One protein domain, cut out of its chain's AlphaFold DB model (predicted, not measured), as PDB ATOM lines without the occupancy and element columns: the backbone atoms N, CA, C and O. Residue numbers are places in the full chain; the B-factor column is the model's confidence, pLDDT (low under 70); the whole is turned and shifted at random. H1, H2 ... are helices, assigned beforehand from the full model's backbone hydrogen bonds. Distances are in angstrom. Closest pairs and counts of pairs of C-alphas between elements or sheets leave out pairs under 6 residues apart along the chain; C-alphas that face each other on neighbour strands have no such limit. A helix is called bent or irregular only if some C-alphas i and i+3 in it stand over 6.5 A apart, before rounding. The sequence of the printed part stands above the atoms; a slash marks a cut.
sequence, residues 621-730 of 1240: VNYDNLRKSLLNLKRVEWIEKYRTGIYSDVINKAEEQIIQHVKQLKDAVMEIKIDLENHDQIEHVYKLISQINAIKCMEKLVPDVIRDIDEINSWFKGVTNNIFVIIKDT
ATOM      1  N   VAL A 621      -5.399 -32.304 -45.232       61.38
ATOM      2  CA  VAL A 621      -5.034 -32.447 -46.655       61.38
ATOM      3  C   VAL A 621      -6.059 -33.314 -47.398       61.38
ATOM      4  O   VAL A 621      -6.286 -34.473 -47.049       61.38
ATOM      5  N   ASN A 622      -6.679 -32.770 -48.452       67.38
ATOM      6  CA  ASN A 622      -7.558 -33.530 -49.343       67.38
ATOM      7  C   ASN A 622      -6.734 -34.181 -50.467       67.38
ATOM      8  O   ASN A 622      -6.534 -33.596 -51.536       67.38
ATOM      9  N   TYR A 623      -6.260 -35.403 -50.214       71.38
ATOM     10  CA  TYR A 623      -5.420 -36.168 -51.142       71.38
ATOM     11  C   TYR A 623      -6.088 -36.445 -52.503       71.38
ATOM     12  O   TYR A 623      -5.390 -36.548 -53.510       71.38
ATOM     13  N   ASP A 624      -7.424 -36.475 -52.584       65.94
ATOM     14  CA  ASP A 624      -8.135 -36.654 -53.860       65.94
ATOM     15  C   ASP A 624      -8.106 -35.380 -54.728       65.94
ATOM     16  O   ASP A 624      -7.971 -35.461 -55.952       65.94
ATOM     17  N   ASN A 625      -8.148 -34.195 -54.109       67.31
ATOM     18  CA  ASN A 625      -7.943 -32.922 -54.812       67.31
ATOM     19  C   ASN A 625      -6.490 -32.751 -55.277       67.31
ATOM     20  O   ASN A 625      -6.263 -32.267 -56.388       67.31
ATOM     21  N   LEU A 626      -5.513 -33.189 -54.474       70.88
ATOM     22  CA  LEU A 626      -4.100 -33.205 -54.874       70.88
ATOM     23  C   LEU A 626      -3.881 -34.149 -56.069       70.88
ATOM     24  O   LEU A 626      -3.282 -33.749 -57.066       70.88
ATOM     25  N   ARG A 627      -4.474 -35.352 -56.034       71.38
ATOM     26  CA  ARG A 627      -4.471 -36.314 -57.147       71.38
ATOM     27  C   ARG A 627      -5.062 -35.725 -58.431       71.38
ATOM     28  O   ARG A 627      -4.464 -35.861 -59.496       71.38
ATOM     29  N   LYS A 628      -6.218 -35.052 -58.350       67.75
ATOM     30  CA  LYS A 628      -6.863 -34.376 -59.498       67.75
ATOM     31  C   LYS A 628      -6.016 -33.226 -60.049       67.75
ATOM     32  O   LYS A 628      -5.917 -33.083 -61.264       67.75
ATOM     33  N   SER A 629      -5.384 -32.443 -59.176       66.56
ATOM     34  CA  SER A 629      -4.527 -31.314 -59.566       66.56
ATOM     35  C   SER A 629      -3.241 -31.782 -60.251       66.56
ATOM     36  O   SER A 629      -2.885 -31.248 -61.298       66.56
ATOM     37  N   LEU A 630      -2.603 -32.843 -59.742       67.19
ATOM     38  CA  LEU A 630      -1.442 -33.479 -60.376       67.19
ATOM     39  C   LEU A 630      -1.805 -34.141 -61.716       67.19
ATOM     40  O   LEU A 630      -1.058 -34.013 -62.681       67.19
ATOM     41  N   LEU A 631      -2.981 -34.775 -61.822       66.44
ATOM     42  CA  LEU A 631      -3.501 -35.303 -63.093       66.44
ATOM     43  C   LEU A 631      -3.781 -34.198 -64.121       66.44
ATOM     44  O   LEU A 631      -3.517 -34.393 -65.307       66.44
ATOM     45  N   ASN A 632      -4.298 -33.044 -63.689       62.84
ATOM     46  CA  ASN A 632      -4.499 -31.884 -64.557       62.84
ATOM     47  C   ASN A 632      -3.168 -31.275 -65.005       62.84
ATOM     48  O   ASN A 632      -3.051 -30.930 -66.176       62.84
ATOM     49  N   LEU A 633      -2.159 -31.215 -64.128       63.50
ATOM     50  CA  LEU A 633      -0.809 -30.779 -64.492       63.50
ATOM     51  C   LEU A 633      -0.172 -31.732 -65.523       63.50
ATOM     52  O   LEU A 633       0.379 -31.266 -66.515       63.50
ATOM     53  N   LYS A 634      -0.354 -33.056 -65.362       60.78
ATOM     54  CA  LYS A 634       0.085 -34.100 -66.318       60.78
ATOM     55  C   LYS A 634      -0.531 -33.957 -67.718       60.78
ATOM     56  O   LYS A 634       0.063 -34.388 -68.695       60.78
ATOM     57  N   ARG A 635      -1.700 -33.315 -67.848       59.16
ATOM     58  CA  ARG A 635      -2.347 -33.025 -69.148       59.16
ATOM     59  C   ARG A 635      -1.736 -31.829 -69.890       59.16
ATOM     60  O   ARG A 635      -2.074 -31.608 -71.050       59.16
ATOM     61  N   VAL A 636      -0.854 -31.065 -69.245       61.41
ATOM     62  CA  VAL A 636      -0.182 -29.882 -69.813       61.41
ATOM     63  C   VAL A 636       1.281 -30.166 -70.184       61.41
ATOM     64  O   VAL A 636       2.042 -29.236 -70.428       61.41
ATOM     65  N   GLU A 637       1.665 -31.445 -70.287       55.81
ATOM     66  CA  GLU A 637       3.011 -31.930 -70.658       55.81
ATOM     67  C   GLU A 637       3.572 -31.263 -71.930       55.81
ATOM     68  O   GLU A 637       4.778 -31.072 -72.077       55.81
ATOM     69  N   TRP A 638       2.693 -30.819 -72.835       55.94
ATOM     70  CA  TRP A 638       3.069 -30.117 -74.061       55.94
ATOM     71  C   TRP A 638       3.808 -28.782 -73.830       55.94
ATOM     72  O   TRP A 638       4.527 -28.346 -74.731       55.94
ATOM     73  N   ILE A 639       3.674 -28.137 -72.659       58.84
ATOM     74  CA  ILE A 639       4.352 -26.865 -72.333       58.84
ATOM     75  C   ILE A 639       5.873 -27.026 -72.191       58.84
ATOM     76  O   ILE A 639       6.614 -26.074 -72.449       58.84
ATOM     77  N   GLU A 640       6.351 -28.233 -71.879       56.28
ATOM     78  CA  GLU A 640       7.781 -28.531 -71.724       56.28
ATOM     79  C   GLU A 640       8.560 -28.316 -73.038       56.28
ATOM     80  O   GLU A 640       9.756 -28.032 -73.025       56.28
ATOM     81  N   LYS A 641       7.866 -28.345 -74.188       50.66
ATOM     82  CA  LYS A 641       8.441 -28.011 -75.503       50.66
ATOM     83  C   LYS A 641       8.735 -26.519 -75.698       50.66
ATOM     84  O   LYS A 641       9.501 -26.181 -76.594       50.66
ATOM     85  N   TYR A 642       8.129 -25.639 -74.901       48.72
ATOM     86  CA  TYR A 642       8.256 -24.184 -75.037       48.72
ATOM     87  C   TYR A 642       9.123 -23.552 -73.942       48.72
ATOM     88  O   TYR A 642       9.694 -22.482 -74.161       48.72
ATOM     89  N   ARG A 643       9.256 -24.202 -72.777       50.56
ATOM     90  CA  ARG A 643      10.223 -23.821 -71.740       50.56
ATOM     91  C   ARG A 643      10.535 -25.015 -70.836       50.56
ATOM     92  O   ARG A 643       9.684 -25.447 -70.063       50.56
ATOM     93  N   THR A 644      11.760 -25.519 -70.932       48.84
ATOM     94  CA  THR A 644      12.273 -26.614 -70.102       48.84
ATOM     95  C   THR A 644      12.322 -26.214 -68.624       48.84
ATOM     96  O   THR A 644      12.706 -25.090 -68.294       48.84
ATOM     97  N   GLY A 645      11.902 -27.121 -67.738       60.69
ATOM     98  CA  GLY A 645      11.937 -26.944 -66.279       60.69
ATOM     99  C   GLY A 645      10.677 -26.332 -65.651       60.69
ATOM    100  O   GLY A 645      10.600 -26.207 -64.435       60.69
ATOM    101  N   ILE A 646       9.647 -25.954 -66.424       59.81
ATOM    102  CA  ILE A 646       8.381 -25.459 -65.834       59.81
ATOM    103  C   ILE A 646       7.470 -26.603 -65.378       59.81
ATOM    104  O   ILE A 646       6.783 -26.456 -64.366       59.81
ATOM    105  N   TYR A 647       7.441 -27.724 -66.098       66.06
ATOM    106  CA  TYR A 647       6.587 -28.860 -65.763       66.06
ATOM    107  C   TYR A 647       7.379 -30.016 -65.129       66.06
ATOM    108  O   TYR A 647       6.946 -30.541 -64.100       66.06
ATOM    109  N   SER A 648       8.563 -30.356 -65.655       58.81
ATOM    110  CA  SER A 648       9.386 -31.466 -65.133       58.81
ATOM    111  C   SER A 648       9.877 -31.251 -63.689       58.81
ATOM    112  O   SER A 648       9.763 -32.161 -62.865       58.81
ATOM    113  N   ASP A 649      10.318 -30.038 -63.333       66.00
ATOM    114  CA  ASP A 649      10.796 -29.722 -61.974       66.00
ATOM    115  C   ASP A 649       9.675 -29.756 -60.924       66.00
ATOM    116  O   ASP A 649       9.904 -30.120 -59.770       66.00
ATOM    117  N   VAL A 650       8.447 -29.382 -61.300       67.19
ATOM    118  CA  VAL A 650       7.302 -29.332 -60.374       67.19
ATOM    119  C   VAL A 650       6.769 -30.734 -60.083       67.19
ATOM    120  O   VAL A 650       6.426 -31.022 -58.936       67.19
ATOM    121  N   ILE A 651       6.729 -31.619 -61.085       69.19
ATOM    122  CA  ILE A 651       6.265 -33.001 -60.909       69.19
ATOM    123  C   ILE A 651       7.273 -33.840 -60.122       69.19
ATOM    124  O   ILE A 651       6.885 -34.429 -59.115       69.19
ATOM    125  N   ASN A 652       8.557 -33.835 -60.495       72.94
ATOM    126  CA  ASN A 652       9.567 -34.656 -59.810       72.94
ATOM    127  C   ASN A 652       9.705 -34.258 -58.331       72.94
ATOM    128  O   ASN A 652       9.760 -35.105 -57.440       72.94
ATOM    129  N   LYS A 653       9.659 -32.950 -58.050       72.50
ATOM    130  CA  LYS A 653       9.699 -32.420 -56.684       72.50
ATOM    131  C   LYS A 653       8.445 -32.760 -55.874       72.50
ATOM    132  O   LYS A 653       8.540 -32.908 -54.658       72.50
ATOM    133  N   ALA A 654       7.279 -32.877 -56.513       70.19
ATOM    134  CA  ALA A 654       6.054 -33.311 -55.847       70.19
ATOM    135  C   ALA A 654       6.105 -34.805 -55.477       70.19
ATOM    136  O   ALA A 654       5.695 -35.163 -54.374       70.19
ATOM    137  N   GLU A 655       6.641 -35.664 -56.350       73.94
ATOM    138  CA  GLU A 655       6.776 -37.108 -56.094       73.94
ATOM    139  C   GLU A 655       7.758 -37.401 -54.944       73.94
ATOM    140  O   GLU A 655       7.391 -38.101 -53.995       73.94
ATOM    141  N   GLU A 656       8.950 -36.787 -54.942       76.31
ATOM    142  CA  GLU A 656       9.919 -36.917 -53.835       76.31
ATOM    143  C   GLU A 656       9.338 -36.449 -52.492       76.31
ATOM    144  O   GLU A 656       9.514 -37.104 -51.461       76.31
ATOM    145  N   GLN A 657       8.599 -35.337 -52.497       75.38
ATOM    146  CA  GLN A 657       7.976 -34.789 -51.295       75.38
ATOM    147  C   GLN A 657       6.871 -35.686 -50.728       75.38
ATOM    148  O   GLN A 657       6.758 -35.819 -49.508       75.38
ATOM    149  N   ILE A 658       6.074 -36.333 -51.583       77.06
ATOM    150  CA  ILE A 658       5.050 -37.290 -51.144       77.06
ATOM    151  C   ILE A 658       5.711 -38.523 -50.512       77.06
ATOM    152  O   ILE A 658       5.287 -38.952 -49.437       77.06
ATOM    153  N   ILE A 659       6.784 -39.051 -51.115       76.88
ATOM    154  CA  ILE A 659       7.548 -40.181 -50.554       76.88
ATOM    155  C   ILE A 659       8.152 -39.805 -49.194       76.88
ATOM    156  O   ILE A 659       8.053 -40.571 -48.232       76.88
ATOM    157  N   GLN A 660       8.743 -38.612 -49.078       79.19
ATOM    158  CA  GLN A 660       9.312 -38.128 -47.821       79.19
ATOM    159  C   GLN A 660       8.242 -37.946 -46.734       79.19
ATOM    160  O   GLN A 660       8.483 -38.293 -45.579       79.19
ATOM    161  N   HIS A 661       7.052 -37.453 -47.088       80.81
ATOM    162  CA  HIS A 661       5.947 -37.290 -46.145       80.81
ATOM    163  C   HIS A 661       5.431 -38.634 -45.611       80.81
ATOM    164  O   HIS A 661       5.216 -38.769 -44.408       80.81
ATOM    165  N   VAL A 662       5.300 -39.656 -46.467       79.38
ATOM    166  CA  VAL A 662       4.913 -41.013 -46.033       79.38
ATOM    167  C   VAL A 662       5.955 -41.608 -45.083       79.38
ATOM    168  O   VAL A 662       5.575 -42.179 -44.064       79.38
ATOM    169  N   LYS A 663       7.255 -41.408 -45.341       80.06
ATOM    170  CA  LYS A 663       8.328 -41.838 -44.424       80.06
ATOM    171  C   LYS A 663       8.296 -41.099 -43.083       80.06
ATOM    172  O   LYS A 663       8.384 -41.735 -42.046       80.06
ATOM    173  N   GLN A 664       8.070 -39.785 -43.081       79.75
ATOM    174  CA  GLN A 664       7.921 -39.018 -41.835       79.75
ATOM    175  C   GLN A 664       6.709 -39.464 -41.010       79.75
ATOM    176  O   GLN A 664       6.786 -39.527 -39.785       79.75
ATOM    177  N   LEU A 665       5.586 -39.774 -41.667       78.19
ATOM    178  CA  LEU A 665       4.411 -40.328 -40.995       78.19
ATOM    179  C   LEU A 665       4.669 -41.757 -40.486       78.19
ATOM    180  O   LEU A 665       4.186 -42.100 -39.410       78.19
ATOM    181  N   LYS A 666       5.451 -42.567 -41.215       80.62
ATOM    182  CA  LYS A 666       5.907 -43.896 -40.777       80.62
ATOM    183  C   LYS A 666       6.740 -43.808 -39.502       80.62
ATOM    184  O   LYS A 666       6.400 -44.473 -38.528       80.62
ATOM    185  N   ASP A 667       7.761 -42.959 -39.484       80.56
ATOM    186  CA  ASP A 667       8.630 -42.775 -38.317       80.56
ATOM    187  C   ASP A 667       7.821 -42.267 -37.111       80.56
ATOM    188  O   ASP A 667       7.907 -42.833 -36.023       80.56
ATOM    189  N   ALA A 668       6.924 -41.298 -37.330       80.12
ATOM    190  CA  ALA A 668       6.035 -40.782 -36.287       80.12
ATOM    191  C   ALA A 668       5.084 -41.846 -35.708       80.12
ATOM    192  O   ALA A 668       4.749 -41.780 -34.529       80.12
ATOM    193  N   VAL A 669       4.633 -42.819 -36.507       80.31
ATOM    194  CA  VAL A 669       3.807 -43.936 -36.016       80.31
ATOM    195  C   VAL A 669       4.649 -44.955 -35.247       80.31
ATOM    196  O   VAL A 669       4.202 -45.443 -34.210       80.31
ATOM    197  N   MET A 670       5.858 -45.262 -35.721       77.56
ATOM    198  CA  MET A 670       6.731 -46.282 -35.125       77.56
ATOM    199  C   MET A 670       7.380 -45.836 -33.803       77.56
ATOM    200  O   MET A 670       7.723 -46.688 -32.985       77.56
ATOM    201  N   GLU A 671       7.522 -44.529 -33.559       79.81
ATOM    202  CA  GLU A 671       7.996 -43.977 -32.277       79.81
ATOM    203  C   GLU A 671       6.936 -44.017 -31.159       79.81
ATOM    204  O   GLU A 671       7.278 -43.948 -29.975       79.81
ATOM    205  N   ILE A 672       5.645 -44.145 -31.498       79.62
ATOM    206  CA  ILE A 672       4.570 -44.160 -30.500       79.62
ATOM    207  C   ILE A 672       4.496 -45.538 -29.838       79.62
ATOM    208  O   ILE A 672       4.186 -46.554 -30.463       79.62
ATOM    209  N   LYS A 673       4.715 -45.563 -28.523       77.69
ATOM    210  CA  LYS A 673       4.592 -46.775 -27.715       77.69
ATOM    211  C   LYS A 673       3.118 -47.094 -27.445       77.69
ATOM    212  O   LYS A 673       2.437 -46.354 -26.741       77.69
ATOM    213  N   ILE A 674       2.643 -48.220 -27.976       76.38
ATOM    214  CA  ILE A 674       1.291 -48.736 -27.726       76.38
ATOM    215  C   ILE A 674       1.390 -49.846 -26.678       76.38
ATOM    216  O   ILE A 674       1.933 -50.916 -26.946       76.38
ATOM    217  N   ASP A 675       0.874 -49.582 -25.481       78.44
ATOM    218  CA  ASP A 675       0.757 -50.538 -24.379       78.44
ATOM    219  C   ASP A 675      -0.500 -50.238 -23.532       78.44
ATOM    220  O   ASP A 675      -1.290 -49.352 -23.860       78.44
ATOM    221  N   LEU A 676      -0.719 -51.001 -22.455       75.25
ATOM    222  CA  LEU A 676      -1.881 -50.831 -21.569       75.25
ATOM    223  C   LEU A 676      -1.888 -49.494 -20.808       75.25
ATOM    224  O   LEU A 676      -2.935 -49.098 -20.299       75.25
ATOM    225  N   GLU A 677      -0.745 -48.815 -20.686       73.31
ATOM    226  CA  GLU A 677      -0.643 -47.556 -19.939       73.31
ATOM    227  C   GLU A 677      -0.940 -46.336 -20.813       73.31
ATOM    228  O   GLU A 677      -1.440 -45.339 -20.300       73.31
ATOM    229  N   ASN A 678      -0.709 -46.446 -22.123       73.06
ATOM    230  CA  ASN A 678      -0.883 -45.378 -23.112       73.06
ATOM    231  C   ASN A 678      -2.045 -45.683 -24.079       73.06
ATOM    232  O   ASN A 678      -1.936 -45.537 -25.297       73.06
ATOM    233  N   HIS A 679      -3.166 -46.177 -23.546       70.56
ATOM    234  CA  HIS A 679      -4.299 -46.663 -24.342       70.56
ATOM    235  C   HIS A 679      -5.036 -45.567 -25.139       70.56
ATOM    236  O   HIS A 679      -5.730 -45.845 -26.115       70.56
ATOM    237  N   ASP A 680      -4.916 -44.309 -24.722       68.62
ATOM    238  CA  ASP A 680      -5.443 -43.119 -25.393       68.62
ATOM    239  C   ASP A 680      -4.694 -42.805 -26.701       68.62
ATOM    240  O   ASP A 680      -5.284 -42.281 -27.650       68.62
ATOM    241  N   GLN A 681      -3.425 -43.216 -26.802       76.69
ATOM    242  CA  GLN A 681      -2.598 -43.024 -27.995       76.69
ATOM    243  C   GLN A 681      -3.071 -43.855 -29.193       76.69
ATOM    244  O   GLN A 681      -2.760 -43.513 -30.332       76.69
ATOM    245  N   ILE A 682      -3.881 -44.901 -28.986       76.88
ATOM    246  CA  ILE A 682      -4.414 -45.739 -30.075       76.88
ATOM    247  C   ILE A 682      -5.263 -44.905 -31.042       76.88
ATOM    248  O   ILE A 682      -5.181 -45.088 -32.255       76.88
ATOM    249  N   GLU A 683      -6.058 -43.956 -30.534       72.50
ATOM    250  CA  GLU A 683      -6.864 -43.082 -31.391       72.50
ATOM    251  C   GLU A 683      -5.975 -42.143 -32.219       72.50
ATOM    252  O   GLU A 683      -6.269 -41.864 -33.385       72.50
ATOM    253  N   HIS A 684      -4.862 -41.686 -31.639       76.88
ATOM    254  CA  HIS A 684      -3.873 -40.865 -32.329       76.88
ATOM    255  C   HIS A 684      -3.141 -41.660 -33.420       76.88
ATOM    256  O   HIS A 684      -3.129 -41.236 -34.578       76.88
ATOM    257  N   VAL A 685      -2.642 -42.856 -33.091       77.44
ATOM    258  CA  VAL A 685      -2.009 -43.780 -34.044       77.44
ATOM    259  C   VAL A 685      -2.974 -44.143 -35.168       77.44
ATOM    260  O   VAL A 685      -2.604 -44.094 -36.338       77.44
ATOM    261  N   TYR A 686      -4.242 -44.424 -34.860       77.50
ATOM    262  CA  TYR A 686      -5.233 -44.714 -35.892       77.50
ATOM    263  C   TYR A 686      -5.517 -43.518 -36.801       77.50
ATOM    264  O   TYR A 686      -5.679 -43.701 -38.008       77.50
ATOM    265  N   LYS A 687      -5.567 -42.288 -36.268       76.06
ATOM    266  CA  LYS A 687      -5.705 -41.078 -37.095       76.06
ATOM    267  C   LYS A 687      -4.525 -40.937 -38.055       76.06
ATOM    268  O   LYS A 687      -4.760 -40.660 -39.230       76.06
ATOM    269  N   LEU A 688      -3.298 -41.180 -37.592       77.19
ATOM    270  CA  LEU A 688      -2.095 -41.166 -38.431       77.19
ATOM    271  C   LEU A 688      -2.141 -42.273 -39.496       77.19
ATOM    272  O   LEU A 688      -1.979 -41.989 -40.679       77.19
ATOM    273  N   ILE A 689      -2.482 -43.508 -39.121       76.19
ATOM    274  CA  ILE A 689      -2.642 -44.629 -40.062       76.19
ATOM    275  C   ILE A 689      -3.764 -44.357 -41.077       76.19
ATOM    276  O   ILE A 689      -3.616 -44.657 -42.258       76.19
ATOM    277  N   SER A 690      -4.874 -43.743 -40.664       74.50
ATOM    278  CA  SER A 690      -5.965 -43.342 -41.565       74.50
ATOM    279  C   SER A 690      -5.521 -42.268 -42.560       74.50
ATOM    280  O   SER A 690      -5.922 -42.307 -43.723       74.50
ATOM    281  N   GLN A 691      -4.677 -41.324 -42.129       75.25
ATOM    282  CA  GLN A 691      -4.067 -40.327 -43.015       75.25
ATOM    283  C   GLN A 691      -3.105 -40.978 -44.014       75.25
ATOM    284  O   GLN A 691      -3.186 -40.678 -45.201       75.25
ATOM    285  N   ILE A 692      -2.263 -41.911 -43.560       77.31
ATOM    286  CA  ILE A 692      -1.351 -42.688 -44.412       77.31
ATOM    287  C   ILE A 692      -2.143 -43.520 -45.436       77.31
ATOM    288  O   ILE A 692      -1.853 -43.487 -46.631       77.31
ATOM    289  N   ASN A 693      -3.211 -44.199 -45.007       74.38
ATOM    290  CA  ASN A 693      -4.064 -45.001 -45.886       74.38
ATOM    291  C   ASN A 693      -4.831 -44.153 -46.914       74.38
ATOM    292  O   ASN A 693      -5.105 -44.632 -48.015       74.38
ATOM    293  N   ALA A 694      -5.137 -42.883 -46.621       75.12
ATOM    294  CA  ALA A 694      -5.746 -41.977 -47.596       75.12
ATOM    295  C   ALA A 694      -4.808 -41.651 -48.781       75.12
ATOM    296  O   ALA A 694      -5.290 -41.373 -49.882       75.12
ATOM    297  N   ILE A 695      -3.483 -41.756 -48.599       78.75
ATOM    298  CA  ILE A 695      -2.473 -41.543 -49.655       78.75
ATOM    299  C   ILE A 695      -2.471 -42.696 -50.674       78.75
ATOM    300  O   ILE A 695      -2.086 -42.497 -51.826       78.75
ATOM    301  N   LYS A 696      -3.017 -43.870 -50.317       75.12
ATOM    302  CA  LYS A 696      -3.127 -45.045 -51.204       75.12
ATOM    303  C   LYS A 696      -3.841 -44.742 -52.530       75.12
ATOM    304  O   LYS A 696      -3.552 -45.366 -53.543       75.12
ATOM    305  N   CYS A 697      -4.698 -43.717 -52.587       70.56
ATOM    306  CA  CYS A 697      -5.319 -43.259 -53.837       70.56
ATOM    307  C   CYS A 697      -4.328 -42.744 -54.911       70.56
ATOM    308  O   CYS A 697      -4.739 -42.575 -56.067       70.56
ATOM    309  N   MET A 698      -3.060 -42.501 -54.551       71.12
ATOM    310  CA  MET A 698      -1.970 -42.066 -55.435       71.12
ATOM    311  C   MET A 698      -1.077 -43.217 -55.938       71.12
ATOM    312  O   MET A 698      -0.126 -42.959 -56.668       71.12
ATOM    313  N   GLU A 699      -1.425 -44.475 -55.644       72.44
ATOM    314  CA  GLU A 699      -0.710 -45.705 -56.046       72.44
ATOM    315  C   GLU A 699      -0.349 -45.773 -57.542       72.44
ATOM    316  O   GLU A 699       0.724 -46.242 -57.905       72.44
ATOM    317  N   LYS A 700      -1.205 -45.244 -58.429       70.75
ATOM    318  CA  LYS A 700      -0.940 -45.208 -59.882       70.75
ATOM    319  C   LYS A 700       0.037 -44.107 -60.323       70.75
ATOM    320  O   LYS A 700       0.483 -44.135 -61.466       70.75
ATOM    321  N   LEU A 701       0.282 -43.104 -59.477       67.12
ATOM    322  CA  LEU A 701       1.148 -41.954 -59.765       67.12
ATOM    323  C   LEU A 701       2.514 -42.096 -59.084       67.12
ATOM    324  O   LEU A 701       3.509 -41.796 -59.725       67.12
ATOM    325  N   VAL A 702       2.559 -42.590 -57.842       76.19
ATOM    326  CA  VAL A 702       3.794 -42.810 -57.070       76.19
ATOM    327  C   VAL A 702       3.759 -44.222 -56.470       76.19
ATOM    328  O   VAL A 702       3.244 -44.398 -55.368       76.19
ATOM    329  N   PRO A 703       4.249 -45.256 -57.177       74.00
ATOM    330  CA  PRO A 703       4.146 -46.648 -56.722       74.00
ATOM    331  C   PRO A 703       4.951 -46.954 -55.446       74.00
ATOM    332  O   PRO A 703       4.568 -47.818 -54.657       74.00
ATOM    333  N   ASP A 704       6.043 -46.222 -55.206       75.19
ATOM    334  CA  ASP A 704       7.017 -46.524 -54.147       75.19
ATOM    335  C   ASP A 704       6.476 -46.379 -52.714       75.19
ATOM    336  O   ASP A 704       7.039 -46.956 -51.782       75.19
ATOM    337  N   VAL A 705       5.365 -45.660 -52.511       78.50
ATOM    338  CA  VAL A 705       4.777 -45.458 -51.171       78.50
ATOM    339  C   VAL A 705       3.997 -46.672 -50.655       78.50
ATOM    340  O   VAL A 705       3.757 -46.779 -49.456       78.50
ATOM    341  N   ILE A 706       3.605 -47.607 -51.529       78.69
ATOM    342  CA  ILE A 706       2.716 -48.731 -51.177       78.69
ATOM    343  C   ILE A 706       3.378 -49.669 -50.166       78.69
ATOM    344  O   ILE A 706       2.742 -50.080 -49.196       78.69
ATOM    345  N   ARG A 707       4.675 -49.952 -50.350       81.06
ATOM    346  CA  ARG A 707       5.439 -50.833 -49.456       81.06
ATOM    347  C   ARG A 707       5.446 -50.311 -48.018       81.06
ATOM    348  O   ARG A 707       5.212 -51.083 -47.095       81.06
ATOM    349  N   ASP A 708       5.683 -49.010 -47.837       79.19
ATOM    350  CA  ASP A 708       5.720 -48.380 -46.512       79.19
ATOM    351  C   ASP A 708       4.320 -48.332 -45.863       79.19
ATOM    352  O   ASP A 708       4.200 -48.534 -44.655       79.19
ATOM    353  N   ILE A 709       3.254 -48.142 -46.654       79.62
ATOM    354  CA  ILE A 709       1.859 -48.181 -46.175       79.62
ATOM    355  C   ILE A 709       1.478 -49.588 -45.679       79.62
ATOM    356  O   ILE A 709       0.877 -49.733 -44.609       79.62
ATOM    357  N   ASP A 710       1.809 -50.637 -46.435       79.62
ATOM    358  CA  ASP A 710       1.438 -52.013 -46.082       79.62
ATOM    359  C   ASP A 710       2.224 -52.532 -44.856       79.62
ATOM    360  O   ASP A 710       1.663 -53.239 -44.013       79.62
ATOM    361  N   GLU A 711       3.485 -52.121 -44.687       81.31
ATOM    362  CA  GLU A 711       4.317 -52.470 -43.527       81.31
ATOM    363  C   GLU A 711       3.748 -51.919 -42.205       81.31
ATOM    364  O   GLU A 711       3.614 -52.662 -41.229       81.31
ATOM    365  N   ILE A 712       3.321 -50.651 -42.182       81.69
ATOM    366  CA  ILE A 712       2.727 -50.003 -40.995       81.69
ATOM    367  C   ILE A 712       1.412 -50.677 -40.595       81.69
ATOM    368  O   ILE A 712       1.168 -50.932 -39.413       81.69
ATOM    369  N   ASN A 713       0.564 -51.001 -41.577       77.88
ATOM    370  CA  ASN A 713      -0.694 -51.703 -41.327       77.88
ATOM    371  C   ASN A 713      -0.451 -53.103 -40.720       77.88
ATOM    372  O   ASN A 713      -1.202 -53.531 -39.838       77.88
ATOM    373  N   SER A 714       0.608 -53.804 -41.147       80.75
ATOM    374  CA  SER A 714       1.004 -55.106 -40.590       80.75
ATOM    375  C   SER A 714       1.557 -54.990 -39.162       80.75
ATOM    376  O   SER A 714       1.155 -55.749 -38.277       80.75
ATOM    377  N   TRP A 715       2.409 -53.994 -38.896       84.81
ATOM    378  CA  TRP A 715       2.939 -53.718 -37.557       84.81
ATOM    379  C   TRP A 715       1.829 -53.397 -36.547       84.81
ATOM    380  O   TRP A 715       1.746 -54.036 -35.495       84.81
ATOM    381  N   PHE A 716       0.914 -52.482 -36.890       81.94
ATOM    382  CA  PHE A 716      -0.189 -52.081 -36.007       81.94
ATOM    383  C   PHE A 716      -1.102 -53.270 -35.666       81.94
ATOM    384  O   PHE A 716      -1.542 -53.435 -34.521       81.94
ATOM    385  N   LYS A 717      -1.320 -54.162 -36.644       78.25
ATOM    386  CA  LYS A 717      -2.008 -55.447 -36.457       78.25
ATOM    387  C   LYS A 717      -1.267 -56.381 -35.499       78.25
ATOM    388  O   LYS A 717      -1.915 -57.025 -34.675       78.25
ATOM    389  N   GLY A 718       0.057 -56.470 -35.591       79.81
ATOM    390  CA  GLY A 718       0.878 -57.292 -34.701       79.81
ATOM    391  C   GLY A 718       0.832 -56.820 -33.246       79.81
ATOM    392  O   GLY A 718       0.515 -57.606 -32.353       79.81
ATOM    393  N   VAL A 719       1.071 -55.527 -33.012       80.50
ATOM    394  CA  VAL A 719       1.132 -54.940 -31.659       80.50
ATOM    395  C   VAL A 719      -0.213 -55.045 -30.937       80.50
ATOM    396  O   VAL A 719      -0.270 -55.485 -29.788       80.50
ATOM    397  N   THR A 720      -1.310 -54.735 -31.633       79.44
ATOM    398  CA  THR A 720      -2.661 -54.796 -31.053       79.44
ATOM    399  C   THR A 720      -3.051 -56.228 -30.662       79.44
ATOM    400  O   THR A 720      -3.580 -56.451 -29.573       79.44
ATOM    401  N   ASN A 721      -2.746 -57.219 -31.511       81.69
ATOM    402  CA  ASN A 721      -3.029 -58.624 -31.202       81.69
ATOM    403  C   ASN A 721      -2.174 -59.160 -30.044       81.69
ATOM    404  O   ASN A 721      -2.665 -59.973 -29.266       81.69
ATOM    405  N   ASN A 722      -0.930 -58.699 -29.888       83.50
ATOM    406  CA  ASN A 722      -0.094 -59.098 -28.755       83.50
ATOM    407  C   ASN A 722      -0.695 -58.636 -27.414       83.50
ATOM    408  O   ASN A 722      -0.791 -59.412 -26.467       83.50
ATOM    409  N   ILE A 723      -1.195 -57.398 -27.349       83.62
ATOM    410  CA  ILE A 723      -1.860 -56.877 -26.142       83.62
ATOM    411  C   ILE A 723      -3.146 -57.656 -25.837       83.62
ATOM    412  O   ILE A 723      -3.424 -57.949 -24.676       83.62
ATOM    413  N   PHE A 724      -3.896 -58.079 -26.861       86.25
ATOM    414  CA  PHE A 724      -5.052 -58.963 -26.671       86.25
ATOM    415  C   PHE A 724      -4.673 -60.307 -26.035       86.25
ATOM    416  O   PHE A 724      -5.391 -60.778 -25.152       86.25
ATOM    417  N   VAL A 725      -3.547 -60.905 -26.436       84.62
ATOM    418  CA  VAL A 725      -3.032 -62.139 -25.820       84.62
ATOM    419  C   VAL A 725      -2.651 -61.898 -24.359       84.62
ATOM    420  O   VAL A 725      -3.050 -62.681 -23.503       84.62
ATOM    421  N   ILE A 726      -1.966 -60.791 -24.050       84.50
ATOM    422  CA  ILE A 726      -1.585 -60.430 -22.673       84.50
ATOM    423  C   ILE A 726      -2.821 -60.283 -21.774       84.50
ATOM    424  O   ILE A 726      -2.840 -60.825 -20.668       84.50
ATOM    425  N   ILE A 727      -3.868 -59.592 -22.243       84.88
ATOM    426  CA  ILE A 727      -5.125 -59.433 -21.492       84.88
ATOM    427  C   ILE A 727      -5.774 -60.801 -21.235       84.88
ATOM    428  O   ILE A 727      -6.142 -61.095 -20.098       84.88
ATOM    429  N   LYS A 728      -5.875 -61.653 -22.266       83.56
ATOM    430  CA  LYS A 728      -6.476 -62.993 -22.151       83.56
ATOM    431  C   LYS A 728      -5.705 -63.924 -21.220       83.56
ATOM    432  O   LYS A 728      -6.325 -64.694 -20.492       83.56
ATOM    433  N   ASP A 729      -4.376 -63.870 -21.245       82.88
ATOM    434  CA  ASP A 729      -3.540 -64.719 -20.399       82.88
ATOM    435  C   ASP A 729      -3.578 -64.280 -18.927       82.88
ATOM    436  O   ASP A 729      -3.646 -65.116 -18.027       82.88
ATOM    437  N   THR A 730      -3.608 -62.963 -18.693       82.12
ATOM    438  CA  THR A 730      -3.649 -62.371 -17.347       82.12
ATOM    439  C   THR A 730      -4.994 -62.608 -16.653       82.12
ATOM    440  O   THR A 730      -5.028 -62.858 -15.450       82.12
TER     441      THR A 730
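This is residues 621 to 730 of the 1240 residues of the protein "Hypothetical protein" of Rotaria sp. Silwood2 (UniProt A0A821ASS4). The domain is a slim rod of helices laid lengthwise, with H3, H4 and H5 forming a staggered three-helix bundle, up and down, in which each pair meets over only part of its length. H5 runs on to one end of the rod, H1 lies beyond the last residues of H4 toward the other, and the short H2 sits at that other end. The printed part has 110 residues with five named helices, H1 to H5 in chain order, and no named strand; its class is all helix. The whole is loose, with a radius of gyration of the C-alphas of 18.7 A, and spans 70 by 21 by 19 A.

The longest helix, H5, residues 705 to 730, touches H4, residues 681 to 698, with residues 705 to 713 alone; the closest C-alphas, those of Ile 709 and Ile 692, are 6.6 A apart. These two form a helical hairpin, opposite ways at a shallow tilt of 28 degrees. H5 also touches H3, residues 648 to 670, the same way at a shallow tilt of 9 degrees, with the closest C-alphas, Val 705 and Ile 659, 6.0 A apart. H3 and H4 form another helical hairpin, at a shallow tilt of 25 degrees, with the closest C-alphas, Val 669 and Val 685, 6.1 A apart. H4 is the hub, touching three helices. The third is H1, residues 623 to 634, which touches H4 with residues 623 to 627 alone, the same way at a shallow tilt of 24 degrees; the closest C-alphas, Tyr 623 and Ile 695, are 6.3 A apart. H1 and H5 are apart. H2, residues 637 to 641, is close to H3 but not clearly touching, with C-alphas 640 and 648 7.4 A apart. In H1, H3 and H5 every O i to N i+4 pair is within hydrogen-bond range; H4 has 10 of 14, and H2 has 0 of 1 beside 2 of 2 O i to N i+3 pairs.

H5 measures 38.7 A from its first to its last C-alpha, H3 33.6 A, H4 27.5 A, H1 16.3 A and H2 8.3 A. H1 begins at C-alpha 623 (-5.420, -36.168, -51.142), H3 at C-alpha 648 (9.386, -31.466, -65.133), and H5 ends at C-alpha 730 (-3.649, -62.371, -17.347). H4 is neither bent nor irregular, but only just: C-alphas 694 and 697 are 6.4 A apart.

The two C-alphas farthest apart, those of Tyr 642 and Thr 730, are 70.2 A apart. The printed part has no cut. The link from H1 to H2 is tight, the other three are short, and no link is long. The mean pLDDT of the printed part is 73.3; 30 residues are under 70, among them residues 628 to 651.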